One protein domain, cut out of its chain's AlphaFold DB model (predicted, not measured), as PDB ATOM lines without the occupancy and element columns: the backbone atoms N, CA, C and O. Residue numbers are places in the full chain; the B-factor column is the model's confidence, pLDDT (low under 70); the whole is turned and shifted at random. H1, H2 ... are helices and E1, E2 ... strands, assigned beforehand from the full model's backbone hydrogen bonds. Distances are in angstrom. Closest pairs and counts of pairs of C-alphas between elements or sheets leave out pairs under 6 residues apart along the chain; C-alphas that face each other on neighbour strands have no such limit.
ATOM      1  N   ALA A 237     -39.607 -91.748  36.461       65.50
ATOM      2  CA  ALA A 237     -38.868 -92.346  37.558       65.50
ATOM      3  C   ALA A 237     -39.336 -93.793  37.740       65.50
ATOM      4  O   ALA A 237     -40.537 -94.045  37.867       65.50
ATOM      5  N   ALA A 238     -38.392 -94.735  37.746       80.19
ATOM      6  CA  ALA A 238     -38.695 -96.128  38.029       80.19
ATOM      7  C   ALA A 238     -39.349 -96.246  39.416       80.19
ATOM      8  O   ALA A 238     -38.930 -95.590  40.372       80.19
ATOM      9  N   ALA A 239     -40.374 -97.083  39.525       89.25
ATOM     10  CA  ALA A 239     -41.077 -97.349  40.771       89.25
ATOM     11  C   ALA A 239     -40.974 -98.838  41.108       89.25
ATOM     12  O   ALA A 239     -41.155 -99.700  40.247       89.25
ATOM     13  N   LEU A 240     -40.653 -99.137  42.362       92.00
ATOM     14  CA  LEU A 240     -40.523-100.484  42.900       92.00
ATOM     15  C   LEU A 240     -41.666-100.744  43.878       92.00
ATOM     16  O   LEU A 240     -41.891 -99.950  44.788       92.00
ATOM     17  N   TYR A 241     -42.346-101.873  43.724       93.81
ATOM     18  CA  TYR A 241     -43.479-102.275  44.549       93.81
ATOM     19  C   TYR A 241     -43.225-103.661  45.135       93.81
ATOM     20  O   TYR A 241     -43.091-104.624  44.387       93.81
ATOM     21  N   ALA A 242     -43.165-103.783  46.459       94.56
ATOM     22  CA  ALA A 242     -43.148-105.076  47.134       94.56
ATOM     23  C   ALA A 242     -44.585-105.491  47.491       94.56
ATOM     24  O   ALA A 242     -45.242-104.811  48.282       94.56
ATOM     25  N   ILE A 243     -45.069-106.582  46.899       94.12
ATOM     26  CA  ILE A 243     -46.456-107.064  47.014       94.12
ATOM     27  C   ILE A 243     -46.495-108.542  47.403       94.12
ATOM     28  O   ILE A 243     -45.553-109.284  47.117       94.12
ATOM     29  N   GLY A 244     -47.605-108.977  47.992       90.88
ATOM     30  CA  GLY A 244     -47.840-110.376  48.335       90.88
ATOM     31  C   GLY A 244     -47.765-110.640  49.834       90.88
ATOM     32  O   GLY A 244     -48.018-109.768  50.664       90.88
ATOM     33  N   THR A 245     -47.447-111.881  50.182       88.25
ATOM     34  CA  THR A 245     -47.407-112.349  51.575       88.25
ATOM     35  C   THR A 245     -45.973-112.606  52.009       88.25
ATOM     36  O   THR A 245     -45.080-112.688  51.170       88.25
ATOM     37  N   GLU A 246     -45.730-112.743  53.313       86.69
ATOM     38  CA  GLU A 246     -44.392-113.073  53.823       86.69
ATOM     39  C   GLU A 246     -43.857-114.403  53.259       86.69
ATOM     40  O   GLU A 246     -42.650-114.528  53.051       86.69
ATOM     41  N   ASP A 247     -44.751-115.353  52.961       86.81
ATOM     42  CA  ASP A 247     -44.409-116.667  52.403       86.81
ATOM     43  C   ASP A 247     -44.113-116.625  50.895       86.81
ATOM     44  O   ASP A 247     -43.284-117.393  50.406       86.81
ATOM     45  N   ASP A 248     -44.759-115.717  50.159       88.69
ATOM     46  CA  ASP A 248     -44.547-115.516  48.721       88.69
ATOM     47  C   ASP A 248     -44.362-114.022  48.403       88.69
ATOM     48  O   ASP A 248     -45.302-113.345  47.960       88.69
ATOM     49  N   PRO A 249     -43.172-113.462  48.697       93.00
ATOM     50  CA  PRO A 249     -42.924-112.043  48.539       93.00
ATOM     51  C   PRO A 249     -42.472-111.726  47.109       93.00
ATOM     52  O   PRO A 249     -41.466-112.245  46.620       93.00
ATOM     53  N   TRP A 250     -43.165-110.798  46.454       93.44
ATOM     54  CA  TRP A 250     -42.860-110.353  45.096       93.44
ATOM     55  C   TRP A 250     -42.369-108.908  45.077       93.44
ATOM     56  O   TRP A 250     -42.825-108.061  45.840       93.44
ATOM     57  N   LEU A 251     -41.444-108.621  44.170       93.88
ATOM     58  CA  LEU A 251     -40.966-107.294  43.820       93.88
ATOM     59  C   LEU A 251     -41.356-107.000  42.370       93.88
ATOM     60  O   LEU A 251     -41.008-107.746  41.457       93.88
ATOM     61  N   VAL A 252     -42.060-105.896  42.157       93.50
ATOM     62  CA  VAL A 252     -42.460-105.410  40.838       93.50
ATOM     63  C   VAL A 252     -41.720-104.114  40.547       93.50
ATOM     64  O   VAL A 252     -41.873-103.135  41.270       93.50
ATOM     65  N   ALA A 253     -40.924-104.099  39.485       91.06
ATOM     66  CA  ALA A 253     -40.266-102.906  38.975       91.06
ATOM     67  C   ALA A 253     -41.033-102.373  37.763       91.06
ATOM     68  O   ALA A 253     -41.171-103.066  36.757       91.06
ATOM     69  N   VAL A 254     -41.525-101.139  37.854       90.19
ATOM     70  CA  VAL A 254     -42.257-100.438  36.794       90.19
ATOM     71  C   VAL A 254     -41.394 -99.297  36.271       90.19
ATOM     72  O   VAL A 254     -40.871 -98.502  37.048       90.19
ATOM     73  N   GLY A 255     -41.245 -99.198  34.952       81.75
ATOM     74  CA  GLY A 255     -40.476 -98.123  34.327       81.75
ATOM     75  C   GLY A 255     -38.956 -98.312  34.402       81.75
ATOM     76  O   GLY A 255     -38.217 -97.437  33.960       81.75
ATOM     77  N   ALA A 256     -38.469 -99.445  34.917       69.00
ATOM     78  CA  ALA A 256     -37.040 -99.716  34.978       69.00
ATOM     79  C   ALA A 256     -36.486-100.002  33.572       69.00
ATOM     80  O   ALA A 256     -36.900-100.950  32.901       69.00
ATOM     81  N   SER A 257     -35.546 -99.174  33.115       64.44
ATOM     82  CA  SER A 257     -34.805 -99.409  31.875       64.44
ATOM     83  C   SER A 257     -33.729-100.478  32.087       64.44
ATOM     84  O   SER A 257     -33.062-100.515  33.124       64.44
ATOM     85  N   GLN A 258     -33.540-101.364  31.107       55.75
ATOM     86  CA  GLN A 258     -32.415-102.298  31.137       55.75
ATOM     87  C   GLN A 258     -31.120-101.500  30.947       55.75
ATOM     88  O   GLN A 258     -30.916-100.859  29.916       55.75
ATOM     89  N   GLY A 268     -39.266 -98.086  29.746       71.12
ATOM     90  CA  GLY A 268     -39.292 -98.899  30.956       71.12
ATOM     91  C   GLY A 268     -40.534 -99.795  30.992       71.12
ATOM     92  O   GLY A 268     -41.656 -99.302  30.898       71.12
ATOM     93  N   GLY A 269     -40.326-101.108  31.096       84.06
ATOM     94  CA  GLY A 269     -41.397-102.105  31.169       84.06
ATOM     95  C   GLY A 269     -41.882-102.359  32.597       84.06
ATOM     96  O   GLY A 269     -41.554-101.616  33.524       84.06
ATOM     97  N   VAL A 270     -42.647-103.436  32.774       89.44
ATOM     98  CA  VAL A 270     -42.990-103.988  34.091       89.44
ATOM     99  C   VAL A 270     -42.291-105.334  34.237       89.44
ATOM    100  O   VAL A 270     -42.454-106.207  33.386       89.44
ATOM    101  N   LEU A 271     -41.522-105.502  35.309       89.75
ATOM    102  CA  LEU A 271     -40.823-106.738  35.647       89.75
ATOM    103  C   LEU A 271     -41.277-107.204  37.029       89.75
ATOM    104  O   LEU A 271     -41.186-106.435  37.981       89.75
ATOM    105  N   ALA A 272     -41.725-108.451  37.149       91.19
ATOM    106  CA  ALA A 272     -42.064-109.075  38.425       91.19
ATOM    107  C   ALA A 272     -41.066-110.186  38.751       91.19
ATOM    108  O   ALA A 272     -40.738-111.007  37.897       91.19
ATOM    109  N   LEU A 273     -40.572-110.200  39.984       91.62
ATOM    110  CA  LEU A 273     -39.560-111.141  40.451       91.62
ATOM    111  C   LEU A 273     -39.725-111.416  41.952       91.62
ATOM    112  O   LEU A 273     -40.216-110.549  42.670       91.62
ATOM    113  N   PRO A 274     -39.306-112.581  42.469       92.38
ATOM    114  CA  PRO A 274     -39.379-112.853  43.900       92.38
ATOM    115  C   PRO A 274     -38.441-111.917  44.678       92.38
ATOM    116  O   PRO A 274     -37.289-111.698  44.282       92.38
ATOM    117  N   LEU A 275     -38.911-111.382  45.808       90.25
ATOM    118  CA  LEU A 275     -38.165-110.456  46.663       90.25
ATOM    119  C   LEU A 275     -37.063-111.200  47.432       90.25
ATOM    120  O   LEU A 275     -37.180-111.565  48.602       90.25
ATOM    121  N   THR A 276     -35.950-111.417  46.746       89.50
ATOM    122  CA  THR A 276     -34.745-112.069  47.269       89.50
ATOM    123  C   THR A 276     -33.591-111.070  47.405       89.50
ATOM    124  O   THR A 276     -33.645-109.951  46.899       89.50
ATOM    125  N   ALA A 277     -32.502-111.453  48.085       85.56
ATOM    126  CA  ALA A 277     -31.289-110.621  48.100       85.56
ATOM    127  C   ALA A 277     -30.707-110.422  46.691       85.56
ATOM    128  O   ALA A 277     -30.275-109.325  46.357       85.56
ATOM    129  N   SER A 278     -30.712-111.470  45.864       86.38
ATOM    130  CA  SER A 278     -30.167-111.414  44.504       86.38
ATOM    131  C   SER A 278     -30.986-110.492  43.602       86.38
ATOM    132  O   SER A 278     -30.425-109.743  42.812       86.38
ATOM    133  N   ALA A 279     -32.308-110.500  43.772       86.00
ATOM    134  CA  ALA A 279     -33.227-109.582  43.114       86.00
ATOM    135  C   ALA A 279     -32.897-108.103  43.378       86.00
ATOM    136  O   ALA A 279     -32.911-107.294  42.453       86.00
ATOM    137  N   ALA A 280     -32.556-107.757  44.622       84.19
ATOM    138  CA  ALA A 280     -32.191-106.391  44.998       84.19
ATOM    139  C   ALA A 280     -30.894-105.899  44.325       84.19
ATOM    140  O   ALA A 280     -30.691-104.692  44.202       84.19
ATOM    141  N   ALA A 281     -30.031-106.819  43.881       85.00
ATOM    142  CA  ALA A 281     -28.769-106.506  43.216       85.00
ATOM    143  C   ALA A 281     -28.898-106.307  41.694       85.00
ATOM    144  O   ALA A 281     -27.919-105.929  41.058       85.00
ATOM    145  N   LEU A 282     -30.070-106.563  41.098       85.50
ATOM    146  CA  LEU A 282     -30.289-106.356  39.665       85.50
ATOM    147  C   LEU A 282     -30.219-104.867  39.317       85.50
ATOM    148  O   LEU A 282     -30.809-104.046  40.017       85.50
ATOM    149  N   ASP A 283     -29.591-104.516  38.193       81.88
ATOM    150  CA  ASP A 283     -29.415-103.117  37.773       81.88
ATOM    151  C   ASP A 283     -30.743-102.357  37.651       81.88
ATOM    152  O   ASP A 283     -30.825-101.184  38.010       81.88
ATOM    153  N   CYS A 284     -31.809-103.033  37.208       75.12
ATOM    154  CA  CYS A 284     -33.157-102.468  37.104       75.12
ATOM    155  C   CYS A 284     -33.788-102.128  38.469       75.12
ATOM    156  O   CYS A 284     -34.671-101.280  38.538       75.12
ATOM    157  N   VAL A 285     -33.329-102.761  39.552       83.75
ATOM    158  CA  VAL A 285     -33.781-102.525  40.936       83.75
ATOM    159  C   VAL A 285     -32.822-101.585  41.672       83.75
ATOM    160  O   VAL A 285     -33.238-100.710  42.431       83.75
ATOM    161  N   ALA A 286     -31.522-101.714  41.408       79.44
ATOM    162  CA  ALA A 286     -30.467-100.936  42.036       79.44
ATOM    163  C   ALA A 286     -30.420 -99.467  41.569       79.44
ATOM    164  O   ALA A 286     -29.672 -98.676  42.149       79.44
ATOM    165  N   GLN A 287     -31.250 -99.049  40.604       73.69
ATOM    166  CA  GLN A 287     -31.280 -97.674  40.092       73.69
ATOM    167  C   GLN A 287     -31.470 -96.640  41.219       73.69
ATOM    168  O   GLN A 287     -32.436 -96.738  41.985       73.69
ATOM    169  N   PRO A 288     -30.566 -95.657  41.376       69.19
ATOM    170  CA  PRO A 288     -30.706 -94.619  42.390       69.19
ATOM    171  C   PRO A 288     -31.874 -93.683  42.046       69.19
ATOM    172  O   PRO A 288     -32.004 -93.238  40.911       69.19
ATOM    173  N   GLY A 289     -32.719 -93.373  43.035       76.44
ATOM    174  CA  GLY A 289     -33.857 -92.455  42.877       76.44
ATOM    175  C   GLY A 289     -35.209 -93.112  42.580       76.44
ATOM    176  O   GLY A 289     -36.214 -92.406  42.557       76.44
ATOM    177  N   ALA A 290     -35.261 -94.438  42.410       83.50
ATOM    178  CA  ALA A 290     -36.527 -95.154  42.273       83.50
ATOM    179  C   ALA A 290     -37.353 -95.080  43.571       83.50
ATOM    180  O   ALA A 290     -36.824 -95.341  44.659       83.50
ATOM    181  N   SER A 291     -38.639 -94.737  43.468       89.25
ATOM    182  CA  SER A 291     -39.546 -94.765  44.619       89.25
ATOM    183  C   SER A 291     -39.834 -96.214  45.000       89.25
ATOM    184  O   SER A 291     -40.046 -97.058  44.134       89.25
ATOM    185  N   VAL A 292     -39.811 -96.524  46.298       91.88
ATOM    186  CA  VAL A 292     -40.088 -97.876  46.796       91.88
ATOM    187  C   VAL A 292     -41.359 -97.845  47.622       91.88
ATOM    188  O   VAL A 292     -41.450 -97.100  48.598       91.88
ATOM    189  N   GLN A 293     -42.327 -98.663  47.237       94.88
ATOM    190  CA  GLN A 293     -43.582 -98.866  47.941       94.88
ATOM    191  C   GLN A 293     -43.704-100.334  48.348       94.88
ATOM    192  O   GLN A 293     -43.236-101.216  47.632       94.88
ATOM    193  N   ALA A 294     -44.303-100.616  49.499       95.56
ATOM    194  CA  ALA A 294     -44.518-101.985  49.955       95.56
ATOM    195  C   ALA A 294     -45.859-102.143  50.659       95.56
ATOM    196  O   ALA A 294     -46.302-101.250  51.388       95.56
ATOM    197  N   GLU A 295     -46.458-103.315  50.480       95.69
ATOM    198  CA  GLU A 295     -47.614-103.743  51.259       95.69
ATOM    199  C   GLU A 295     -47.236-103.967  52.737       95.69
ATOM    200  O   GLU A 295     -46.073-104.260  53.041       95.69
ATOM    201  N   PRO A 296     -48.192-103.842  53.682       94.25
ATOM    202  CA  PRO A 296     -47.907-103.893  55.117       94.25
ATOM    203  C   PRO A 296     -47.134-105.143  55.561       94.25
ATOM    204  O   PRO A 296     -46.218-105.029  56.372       94.25
ATOM    205  N   ALA A 297     -47.460-106.310  54.990       92.75
ATOM    206  CA  ALA A 297     -46.799-107.582  55.291       92.75
ATOM    207  C   ALA A 297     -45.319-107.601  54.871       92.75
ATOM    208  O   ALA A 297     -44.492-108.239  55.509       92.75
ATOM    209  N   LEU A 298     -44.958-106.868  53.815       94.62
ATOM    210  CA  LEU A 298     -43.609-106.884  53.248       94.62
ATOM    211  C   LEU A 298     -42.797-105.637  53.567       94.62
ATOM    212  O   LEU A 298     -41.630-105.569  53.189       94.62
ATOM    213  N   TYR A 299     -43.367-104.667  54.280       94.31
ATOM    214  CA  TYR A 299     -42.721-103.392  54.579       94.31
ATOM    215  C   TYR A 299     -41.318-103.565  55.185       94.31
ATOM    216  O   TYR A 299     -40.341-103.011  54.677       94.31
ATOM    217  N   GLN A 300     -41.205-104.391  56.231       94.06
ATOM    218  CA  GLN A 300     -39.933-104.655  56.913       94.06
ATOM    219  C   GLN A 300     -38.956-105.426  56.019       94.06
ATOM    220  O   GLN A 300     -37.783-105.062  55.925       94.06
ATOM    221  N   LEU A 301     -39.437-106.463  55.322       93.25
ATOM    222  CA  LEU A 301     -38.610-107.273  54.428       93.25
ATOM    223  C   LEU A 301     -38.053-106.426  53.275       93.25
ATOM    224  O   LEU A 301     -36.855-106.467  53.000       93.25
ATOM    225  N   ALA A 302     -38.895-105.615  52.636       92.56
ATOM    226  CA  ALA A 302     -38.505-104.718  51.557       92.56
ATOM    227  C   ALA A 302     -37.479-103.682  52.034       92.56
ATOM    228  O   ALA A 302     -36.464-103.480  51.366       92.56
ATOM    229  N   GLN A 303     -37.684-103.082  53.212       93.31
ATOM    230  CA  GLN A 303     -36.745-102.113  53.779       93.31
ATOM    231  C   GLN A 303     -35.373-102.740  54.060       93.31
ATOM    232  O   GLN A 303     -34.347-102.158  53.702       93.31
ATOM    233  N   GLN A 304     -35.341-103.940  54.647       92.69
ATOM    234  CA  GLN A 304     -34.099-104.662  54.940       92.69
ATOM    235  C   GLN A 304     -33.359-105.097  53.669       92.69
ATOM    236  O   GLN A 304     -32.135-105.004  53.610       92.69
ATOM    237  N   ARG A 305     -34.086-105.578  52.651       90.88
ATOM    238  CA  ARG A 305     -33.494-106.105  51.409       90.88
ATOM    239  C   ARG A 305     -33.023-105.007  50.464       90.88
ATOM    240  O   ARG A 305     -31.970-105.156  49.854       90.88
ATOM    241  N   LEU A 306     -33.796-103.930  50.331       88.81
ATOM    242  CA  LEU A 306     -33.503-102.842  49.398       88.81
ATOM    243  C   LEU A 306     -32.631-101.748  50.027       88.81
ATOM    244  O   LEU A 306     -32.016-100.976  49.295       88.81
ATOM    245  N   GLY A 307     -32.574-101.659  51.364       87.31
ATOM    246  CA  GLY A 307     -31.759-100.671  52.082       87.31
ATOM    247  C   GLY A 307     -32.174 -99.220  51.809       87.31
ATOM    248  O   GLY A 307     -31.339 -98.318  51.843       87.31
ATOM    249  N   ARG A 308     -33.452 -98.993  51.481       87.75
ATOM    250  CA  ARG A 308     -34.019 -97.708  51.035       87.75
ATOM    251  C   ARG A 308     -35.248 -97.332  51.861       87.75
ATOM    252  O   ARG A 308     -35.873 -98.219  52.443       87.75
ATOM    253  N   PRO A 309     -35.625 -96.041  51.914       89.19
ATOM    254  CA  PRO A 309     -36.901 -95.648  52.498       89.19
ATOM    255  C   PRO A 309     -38.051 -96.251  51.683       89.19
ATOM    256  O   PRO A 309     -38.150 -96.028  50.478       89.19
ATOM    257  N   VAL A 310     -38.907 -97.011  52.362       92.56
ATOM    258  CA  VAL A 310     -40.089 -97.656  51.783       92.56
ATOM    259  C   VAL A 310     -41.332 -96.896  52.229       92.56
ATOM    260  O   VAL A 310     -41.480 -96.577  53.411       92.56
ATOM    261  N   GLN A 311     -42.221 -96.594  51.288       95.25
ATOM    262  CA  GLN A 311     -43.542 -96.030  51.558       95.25
ATOM    263  C   GLN A 311     -44.573 -97.151  51.685       95.25
ATOM    264  O   GLN A 311     -44.509 -98.152  50.972       95.25
ATOM    265  N   LEU A 312     -45.531 -96.986  52.590       95.31
ATOM    266  CA  LEU A 312     -46.614 -97.948  52.752       95.31
ATOM    267  C   LEU A 312     -47.616 -97.804  51.598       95.31
ATOM    268  O   LEU A 312     -48.107 -96.704  51.346       95.31
ATOM    269  N   LEU A 313     -47.932 -98.910  50.929       94.38
ATOM    270  CA  LEU A 313     -48.997 -99.002  49.934       94.38
ATOM    271  C   LEU A 313     -49.992-100.063  50.390       94.38
ATOM    272  O   LEU A 313     -49.671-101.244  50.434       94.38
ATOM    273  N   GLU A 314     -51.207 -99.654  50.735       94.19
ATOM    274  CA  GLU A 314     -52.234-100.614  51.129       94.19
ATOM    275  C   GLU A 314     -52.732-101.410  49.904       94.19
ATOM    276  O   GLU A 314     -53.009-100.800  48.864       94.19
ATOM    277  N   PRO A 315     -52.917-102.743  50.013       93.69
ATOM    278  CA  PRO A 315     -53.460-103.566  48.931       93.69
ATOM    279  C   PRO A 315     -54.739-103.007  48.276       93.69
ATOM    280  O   PRO A 315     -54.801-102.960  47.045       93.69
TER     281      PRO A 315
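AT A GLANCE: This is residues 237 to 258 and 268 to 315 of the 509 residues of the protein "General secretion pathway protein GspL" of Comamonadaceae bacterium NML79-0751 (UniProt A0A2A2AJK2). A wall of four twisted strands has H2 and H3 over one face, its other face bare of helices, and H1 grazing it; the last residues fold back, 311 to 312 pairing with E4. The 70 printed residues hold E1, E2, E3, H1, H2, E4 and H3 along the chain. The sheet E3 E2 E1 E4 is mixed, the class mixed helices and strands. The whole is compact, with a radius of gyration of the C-alphas of 10.6 A and spans of 28 by 20 by 20 A.

HOW THE PARTS SIT: E1, residues 239 to 244, and E2, residues 249 to 256, form an antiparallel hairpin; N 241 and O 252 are 2.8 A apart. E3, residues 269 to 274, is antiparallel to E2, with N 253 and O 271 2.8 A apart. E4, residues 291 to 294, is parallel to E1, with N 242 and O 293 2.8 A apart. E3, H1 H2, E4 make a split strand-helix-strand unit, two same-way strands with E2 and E1 between them, its crossover right-handed. H1, residues 277 to 280, only grazes the sheet. H2, residues 283 to 286, is on the sheet at a height of 8.9 A. H3, residues 299 to 306, is on the same face at 8.6 A. H1 and H3 only just touch, with 3 pairs of C-alphas within 8 A, the closest being Ala 280 and Leu 306, 5.8 A. Every O i to N i+4 pair in H3 is within hydrogen-bond range; H1 and H2 are too short for one.

IN THESE COORDINATES: E1 begins at C-alpha 239 (-41.077, -97.349, 40.771) and is 16.5 A long. E2 measures 19.2 A, E3 16.8 A. H3, 10.6 A, ends at C-alpha 306 (-33.503, -102.842, 49.398).

THE WHOLE: Residues 259 to 267 are not printed; C-alphas 258 and 268 are 7.7 A apart. The links printed whole are tight. Confidence is under 70 at residues 237, 256 to 258 and 288.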